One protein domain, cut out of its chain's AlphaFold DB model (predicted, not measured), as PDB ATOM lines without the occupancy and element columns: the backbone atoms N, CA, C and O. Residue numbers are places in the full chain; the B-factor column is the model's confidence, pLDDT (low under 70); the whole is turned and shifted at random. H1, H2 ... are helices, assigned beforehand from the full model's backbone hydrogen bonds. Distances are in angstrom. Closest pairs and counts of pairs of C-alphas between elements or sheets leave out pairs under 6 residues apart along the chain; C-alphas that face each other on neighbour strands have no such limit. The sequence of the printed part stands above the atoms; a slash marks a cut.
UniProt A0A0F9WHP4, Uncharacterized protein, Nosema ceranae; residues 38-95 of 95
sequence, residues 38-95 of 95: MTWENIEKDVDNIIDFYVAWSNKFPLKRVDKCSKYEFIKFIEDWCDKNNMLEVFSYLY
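What this domain is: This is residues 38 to 95 of the 95 residues of an uncharacterized protein of Nosema ceranae (UniProt A0A0F9WHP4). Two helices meet near their ends as a wide V: the last part of H1 touches the first part of H2, and a long looping link, residues 59 to 70, joins them at the corner. The arm made by H1 sticks out with residues 38 to 50, while the short H3 and the closing residues 91 to 95 continue beyond the far end of H2. The printed part has 58 residues with three named helices, H1, H2 and H3 in chain order, and no named strand; its class is all helix. The whole is loose, with a radius of gyration of the C-alphas of 14.3 A, and flat, spanning 39 by 34 by 17 A.

Where its parts are: Find C-alpha 40 at (-14.707, 35.922, 4.195); from there H1, residues 40 to 58, runs 27.0 A to C-alpha 58 at (-16.452, 31.044, 30.687). Next look at residues 71 to 84 for H2, 20.0 A long. H3, residues 87 to 90, ends at C-alpha 90 at (1.358, 32.681, 37.471).

How they stand to each other: Look first at residues 54 to 58 of H1 and 71 to 75 of H2, where alone these helices touch; their closest C-alphas, those of Val 55 and Lys 71, are 6.2 A apart. They run the same way at a steep tilt of 66 degrees. H2 and H3 are close but not clearly touching, with the closest C-alphas, of Cys 82 and Leu 88, 7.5 A apart. H1 and H3 are apart. In H1 and H2 every O i to N i+4 pair is within hydrogen-bond range; H3 is too short for such a pair.

The domain as a whole: The C-alphas of Met 38 and Lys 64 are the two farthest apart, at 39.6 A. The printed part has no cut and ends at residue 95, the chain's last. The link from H1 to H2 is long, and that from H2 to H3 is tight. In the B-factor column you will find a mean pLDDT of 82.0 for the printed part, with residue 38 and residues 91 to 95 under 70.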
ATOM      1  N   MET A  38      -8.506  31.137   2.252       65.50
ATOM      2  CA  MET A  38      -8.927  32.324   2.994       65.50
ATOM      3  C   MET A  38     -10.117  32.994   2.284       65.50
ATOM      4  O   MET A  38      -9.942  33.748   1.328       65.50
ATOM      5  N   THR A  39     -11.336  32.688   2.726       78.06
ATOM      6  CA  THR A  39     -12.581  33.343   2.289       78.06
ATOM      7  C   THR A  39     -13.197  34.121   3.452       78.06
ATOM      8  O   THR A  39     -12.965  33.795   4.615       78.06
ATOM      9  N   TRP A  40     -14.000  35.151   3.159       78.00
ATOM     10  CA  TRP A  40     -14.707  35.922   4.195       78.00
ATOM     11  C   TRP A  40     -15.630  35.051   5.057       78.00
ATOM     12  O   TRP A  40     -15.658  35.220   6.270       78.00
ATOM     13  N   GLU A  41     -16.314  34.078   4.452       81.19
ATOM     14  CA  GLU A  41     -17.178  33.124   5.162       81.19
ATOM     15  C   GLU A  41     -16.388  32.238   6.139       81.19
ATOM     16  O   GLU A  41     -16.846  31.975   7.250       81.19
ATOM     17  N   ASN A  42     -15.177  31.808   5.760       80.50
ATOM     18  CA  ASN A  42     -14.301  31.045   6.652       80.50
ATOM     19  C   ASN A  42     -13.818  31.912   7.824       80.50
ATOM     20  O   ASN A  42     -13.819  31.449   8.959       80.50
ATOM     21  N   ILE A  43     -13.499  33.187   7.571       80.50
ATOM     22  CA  ILE A  43     -13.090  34.133   8.618       80.50
ATOM     23  C   ILE A  43     -14.222  34.383   9.622       80.50
ATOM     24  O   ILE A  43     -13.980  34.331  10.825       80.50
ATOM     25  N   GLU A  44     -15.448  34.651   9.161       84.12
ATOM     26  CA  GLU A  44     -16.599  34.853  10.057       84.12
ATOM     27  C   GLU A  44     -16.835  33.626  10.937       84.12
ATOM     28  O   GLU A  44     -16.960  33.741  12.157       84.12
ATOM     29  N   LYS A  45     -16.798  32.438  10.331       83.81
ATOM     30  CA  LYS A  45     -16.939  31.175  11.050       83.81
ATOM     31  C   LYS A  45     -15.821  30.957  12.069       83.81
ATOM     32  O   LYS A  45     -16.089  30.474  13.166       83.81
ATOM     33  N   ASP A  46     -14.584  31.304  11.736       82.31
ATOM     34  CA  ASP A  46     -13.456  31.198  12.662       82.31
ATOM     35  C   ASP A  46     -13.609  32.154  13.847       82.31
ATOM     36  O   ASP A  46     -13.361  31.765  14.989       82.31
ATOM     37  N   VAL A  47     -14.084  33.379  13.603       83.62
ATOM     38  CA  VAL A  47     -14.411  34.338  14.666       83.62
ATOM     39  C   VAL A  47     -15.513  33.791  15.574       83.62
ATOM     40  O   VAL A  47     -15.350  33.812  16.797       83.62
ATOM     41  N   ASP A  48     -16.594  33.253  15.007       84.81
ATOM     42  CA  ASP A  48     -17.686  32.656  15.781       84.81
ATOM     43  C   ASP A  48     -17.206  31.463  16.615       84.81
ATOM     44  O   ASP A  48     -17.496  31.390  17.809       84.81
ATOM     45  N   ASN A  49     -16.386  30.583  16.033       85.31
ATOM     46  CA  ASN A  49     -15.795  29.447  16.743       85.31
ATOM     47  C   ASN A  49     -14.933  29.900  17.929       85.31
ATOM     48  O   ASN A  49     -15.015  29.320  19.014       85.31
ATOM     49  N   ILE A  50     -14.118  30.946  17.744       84.50
ATOM     50  CA  ILE A  50     -13.290  31.522  18.812       84.50
ATOM     51  C   ILE A  50     -14.180  32.088  19.923       84.50
ATOM     52  O   ILE A  50     -13.928  31.845  21.107       84.50
ATOM     53  N   ILE A  51     -15.232  32.828  19.567       85.62
ATOM     54  CA  ILE A  51     -16.175  33.387  20.541       85.62
ATOM     55  C   ILE A  51     -16.853  32.259  21.321       85.62
ATOM     56  O   ILE A  51     -16.856  32.296  22.553       85.62
ATOM     57  N   ASP A  52     -17.390  31.251  20.640       86.44
ATOM     58  CA  ASP A  52     -18.077  30.120  21.266       86.44
ATOM     59  C   ASP A  52     -17.150  29.317  22.174       86.44
ATOM     60  O   ASP A  52     -17.551  28.913  23.270       86.44
ATOM     61  N   PHE A  53     -15.888  29.158  21.781       86.75
ATOM     62  CA  PHE A  53     -14.872  28.544  22.620       86.75
ATOM     63  C   PHE A  53     -14.692  29.293  23.949       86.75
ATOM     64  O   PHE A  53     -14.793  28.689  25.024       86.75
ATOM     65  N   TYR A  54     -14.481  30.613  23.905       86.19
ATOM     66  CA  TYR A  54     -14.318  31.413  25.122       86.19
ATOM     67  C   TYR A  54     -15.601  31.492  25.952       86.19
ATOM     68  O   TYR A  54     -15.534  31.488  27.181       86.19
ATOM     69  N   VAL A  55     -16.774  31.497  25.317       86.56
ATOM     70  CA  VAL A  55     -18.066  31.427  26.013       86.56
ATOM     71  C   VAL A  55     -18.200  30.104  26.757       86.56
ATOM     72  O   VAL A  55     -18.478  30.105  27.957       86.56
ATOM     73  N   ALA A  56     -17.963  28.982  26.076       87.69
ATOM     74  CA  ALA A  56     -18.041  27.648  26.658       87.69
ATOM     75  C   ALA A  56     -17.059  27.475  27.824       87.69
ATOM     76  O   ALA A  56     -17.416  26.895  28.849       87.69
ATOM     77  N   TRP A  57     -15.848  28.023  27.698       88.25
ATOM     78  CA  TRP A  57     -14.888  28.108  28.797       88.25
ATOM     79  C   TRP A  57     -15.446  28.916  29.971       88.25
ATOM     80  O   TRP A  57     -15.423  28.469  31.118       88.25
ATOM     81  N   SER A  58     -15.981  30.100  29.681       87.00
ATOM     82  CA  SER A  58     -16.452  31.044  30.687       87.00
ATOM     83  C   SER A  58     -17.655  30.531  31.488       87.00
ATOM     84  O   SER A  58     -17.731  30.760  32.694       87.00
ATOM     85  N   ASN A  59     -18.530  29.736  30.866       85.62
ATOM     86  CA  ASN A  59     -19.680  29.104  31.519       85.62
ATOM     87  C   ASN A  59     -19.288  28.071  32.588       85.62
ATOM     88  O   ASN A  59     -20.122  27.679  33.402       85.62
ATOM     89  N   LYS A  60     -18.025  27.631  32.619       85.81
ATOM     90  CA  LYS A  60     -17.501  26.748  33.670       85.81
ATOM     91  C   LYS A  60     -17.094  27.501  34.935       85.81
ATOM     92  O   LYS A  60     -16.820  26.867  35.953       85.81
ATOM     93  N   PHE A  61     -17.050  28.838  34.907       87.12
ATOM     94  CA  PHE A  61     -16.718  29.606  36.100       87.12
ATOM     95  C   PHE A  61     -17.795  29.427  37.175       87.12
ATOM     96  O   PHE A  61     -18.964  29.724  36.936       87.12
ATOM     97  N   PRO A  62     -17.412  29.082  38.416       83.12
ATOM     98  CA  PRO A  62     -18.345  29.013  39.538       83.12
ATOM     99  C   PRO A  62     -18.657  30.417  40.101       83.12
ATOM    100  O   PRO A  62     -18.570  30.655  41.308       83.12
ATOM    101  N   LEU A  63     -18.989  31.374  39.228       83.94
ATOM    102  CA  LEU A  63     -19.322  32.756  39.569       83.94
ATOM    103  C   LEU A  63     -20.783  33.050  39.237       83.94
ATOM    104  O   LEU A  63     -21.215  32.917  38.100       83.94
ATOM    105  N   LYS A  64     -21.512  33.616  40.202       78.44
ATOM    106  CA  LYS A  64     -22.902  34.071  39.996       78.44
ATOM    107  C   LYS A  64     -23.027  35.226  38.999       78.44
ATOM    108  O   LYS A  64     -24.134  35.620  38.652       78.44
ATOM    109  N   ARG A  65     -21.901  35.848  38.638       79.75
ATOM    110  CA  ARG A  65     -21.831  36.948  37.677       79.75
ATOM    111  C   ARG A  65     -22.011  36.459  36.239       79.75
ATOM    112  O   ARG A  65     -22.531  37.233  35.450       79.75
ATOM    113  N   VAL A  66     -21.654  35.206  35.937       77.44
ATOM    114  CA  VAL A  66     -21.809  34.605  34.599       77.44
ATOM    115  C   VAL A  66     -23.251  34.754  34.104       77.44
ATOM    116  O   VAL A  66     -23.470  35.180  32.982       77.44
ATOM    117  N   ASP A  67     -24.231  34.541  34.987       75.94
ATOM    118  CA  ASP A  67     -25.660  34.639  34.655       75.94
ATOM    119  C   ASP A  67     -26.202  36.082  34.607       75.94
ATOM    120  O   ASP A  67     -27.367  36.305  34.280       75.94
ATOM    121  N   LYS A  68     -25.401  37.076  35.014       82.69
ATOM    122  CA  LYS A  68     -25.845  38.468  35.229       82.69
ATOM    123  C   LYS A  68     -25.262  39.471  34.244       82.69
ATOM    124  O   LYS A  68     -25.682  40.625  34.266       82.69
ATOM    125  N   CYS A  69     -24.291  39.070  33.437       83.94
ATOM    126  CA  CYS A  69     -23.699  39.914  32.408       83.94
ATOM    127  C   CYS A  69     -23.612  39.154  31.088       83.94
ATOM    128  O   CYS A  69     -23.646  37.926  31.054       83.94
ATOM    129  N   SER A  70     -23.501  39.888  29.988       88.94
ATOM    130  CA  SER A  70     -23.279  39.294  28.673       88.94
ATOM    131  C   SER A  70     -21.938  38.556  28.608       88.94
ATOM    132  O   SER A  70     -21.007  38.836  29.370       88.94
ATOM    133  N   LYS A  71     -21.811  37.645  27.636       84.19
ATOM    134  CA  LYS A  71     -20.558  36.923  27.366       84.19
ATOM    135  C   LYS A  71     -19.354  37.853  27.205       84.19
ATOM    136  O   LYS A  71     -18.295  37.597  27.767       84.19
ATOM    137  N   TYR A  72     -19.535  38.960  26.487       87.44
ATOM    138  CA  TYR A  72     -18.473  39.928  26.224       87.44
ATOM    139  C   TYR A  72     -18.064  40.683  27.491       87.44
ATOM    140  O   TYR A  72     -16.876  40.828  27.763       87.44
ATOM    141  N   GLU A  73     -19.033  41.105  28.305       89.38
ATOM    142  CA  GLU A  73     -18.759  41.758  29.591       89.38
ATOM    143  C   GLU A  73     -18.049  40.818  30.565       89.38
ATOM    144  O   GLU A  73     -17.158  41.244  31.300       89.38
ATOM    145  N   PHE A  74     -18.417  39.535  30.568       89.44
ATOM    146  CA  PHE A  74     -17.784  38.553  31.436       89.44
ATOM    147  C   PHE A  74     -16.342  38.255  31.014       89.44
ATOM    148  O   PHE A  74     -15.448  38.238  31.862       89.44
ATOM    149  N   ILE A  75     -16.092  38.094  29.710       87.81
ATOM    150  CA  ILE A  75     -14.734  37.950  29.171       87.81
ATOM    151  C   ILE A  75     -13.904  39.196  29.498       87.81
ATOM    152  O   ILE A  75     -12.795  39.062  30.014       87.81
ATOM    153  N   LYS A  76     -14.460  40.401  29.306       89.81
ATOM    154  CA  LYS A  76     -13.768  41.655  29.634       89.81
ATOM    155  C   LYS A  76     -13.442  41.766  31.124       89.81
ATOM    156  O   LYS A  76     -12.358  42.196  31.499       89.81
ATOM    157  N   PHE A  77     -14.355  41.323  31.985       89.75
ATOM    158  CA  PHE A  77     -14.105  41.233  33.420       89.75
ATOM    159  C   PHE A  77     -12.929  40.302  33.746       89.75
ATOM    160  O   PHE A  77     -12.126  40.638  34.617       89.75
ATOM    161  N   ILE A  78     -12.825  39.144  33.082       88.19
ATOM    162  CA  ILE A  78     -11.707  38.216  33.294       88.19
ATOM    163  C   ILE A  78     -10.392  38.846  32.830       88.19
ATOM    164  O   ILE A  78      -9.421  38.782  33.579       88.19
ATOM    165  N   GLU A  79     -10.371  39.469  31.649       88.25
ATOM    166  CA  GLU A  79      -9.205  40.190  31.115       88.25
ATOM    167  C   GLU A  79      -8.707  41.240  32.123       88.25
ATOM    168  O   GLU A  79      -7.590  41.138  32.632       88.25
ATOM    169  N   ASP A  80      -9.592  42.152  32.537       90.56
ATOM    170  CA  ASP A  80      -9.282  43.188  33.524       90.56
ATOM    171  C   ASP A  80      -8.808  42.599  34.864       90.56
ATOM    172  O   ASP A  80      -7.997  43.198  35.576       90.56
ATOM    173  N   TRP A  81      -9.363  41.454  35.270       89.00
ATOM    174  CA  TRP A  81      -8.977  40.789  36.508       89.00
ATOM    175  C   TRP A  81      -7.581  40.172  36.397       89.00
ATOM    176  O   TRP A  81      -6.799  40.294  37.342       89.00
ATOM    177  N   CYS A  82      -7.259  39.533  35.272       87.56
ATOM    178  CA  CYS A  82      -5.942  38.960  35.006       87.56
ATOM    179  C   CYS A  82      -4.853  40.035  35.018       87.56
ATOM    180  O   CYS A  82      -3.851  39.853  35.715       87.56
ATOM    181  N   ASP A  83      -5.100  41.165  34.352       86.75
ATOM    182  CA  ASP A  83      -4.189  42.313  34.316       86.75
ATOM    183  C   ASP A  83      -3.961  42.890  35.714       86.75
ATOM    184  O   ASP A  83      -2.829  43.037  36.169       86.75
ATOM    185  N   LYS A  84      -5.038  43.139  36.469       88.06
ATOM    186  CA  LYS A  84      -4.950  43.709  37.826       88.06
ATOM    187  C   LYS A  84      -4.271  42.795  38.846       88.06
ATOM    188  O   LYS A  84      -3.905  43.270  39.922       88.06
ATOM    189  N   ASN A  85      -4.182  41.492  38.583       84.94
ATOM    190  CA  ASN A  85      -3.622  40.515  39.519       84.94
ATOM    191  C   ASN A  85      -2.321  39.870  39.005       84.94
ATOM    192  O   ASN A  85      -1.917  38.860  39.580       84.94
ATOM    193  N   ASN A  86      -1.679  40.435  37.971       80.94
ATOM    194  CA  ASN A  86      -0.441  39.928  37.359       80.94
ATOM    195  C   ASN A  86      -0.490  38.420  37.071       80.94
ATOM    196  O   ASN A  86       0.466  37.684  37.315       80.94
ATOM    197  N   MET A  87      -1.620  37.930  36.553       78.88
ATOM    198  CA  MET A  87      -1.789  36.492  36.317       78.88
ATOM    199  C   MET A  87      -0.789  35.927  35.302       78.88
ATOM    200  O   MET A  87      -0.506  34.735  35.347       78.88
ATOM    201  N   LEU A  88      -0.201  36.766  34.444       74.31
ATOM    202  CA  LEU A  88       0.895  36.376  33.554       74.31
ATOM    203  C   LEU A  88       2.071  35.743  34.313       74.31
ATOM    204  O   LEU A  88       2.607  34.736  33.858       74.31
ATOM    205  N   GLU A  89       2.426  36.255  35.497       74.94
ATOM    206  CA  GLU A  89       3.496  35.672  36.323       74.94
ATOM    207  C   GLU A  89       3.140  34.257  36.793       74.94
ATOM    208  O   GLU A  89       4.004  33.383  36.857       74.94
ATOM    209  N   VAL A  90       1.855  34.005  37.069       70.38
ATOM    210  CA  VAL A  90       1.358  32.681  37.471       70.38
ATOM    211  C   VAL A  90       1.518  31.678  36.336       70.38
ATOM    212  O   VAL A  90       1.789  30.518  36.610       70.38
ATOM    213  N   PHE A  91       1.401  32.122  35.084       68.25
ATOM    214  CA  PHE A  91       1.545  31.290  33.889       68.25
ATOM    215  C   PHE A  91       2.958  31.287  33.297       68.25
ATOM    216  O   PHE A  91       3.165  30.677  32.252       68.25
ATOM    217  N   SER A  92       3.936  31.912  33.960       66.69
ATOM    218  CA  SER A  92       5.329  31.951  33.491       66.69
ATOM    219  C   SER A  92       5.928  30.565  33.248       66.69
ATOM    220  O   SER A  92       6.768  30.428  32.380       66.69
ATOM    221  N   TYR A  93       5.452  29.519  33.932       66.38
ATOM    222  CA  TYR A  93       5.898  28.137  33.717       66.38
ATOM    223  C   TYR A  93       5.499  27.537  32.353       66.38
ATOM    224  O   TYR A  93       5.905  26.417  32.042       66.38
ATOM    225  N   LEU A  94       4.649  28.221  31.580       61.88
ATOM    226  CA  LEU A  94       4.237  27.803  30.238       61.88
ATOM    227  C   LEU A  94       5.177  28.313  29.128       61.88
ATOM    228  O   LEU A  94       5.017  27.870  27.991       61.88
ATOM    229  N   TYR A  95       6.125  29.203  29.445       51.25
ATOM    230  CA  TYR A  95       7.073  29.830  28.512       51.25
ATOM    231  C   TYR A  95       8.510  29.753  29.041       51.25
ATOM    232  O   TYR A  95       9.431  29.757  28.195       51.25
TER     233      TYR A  95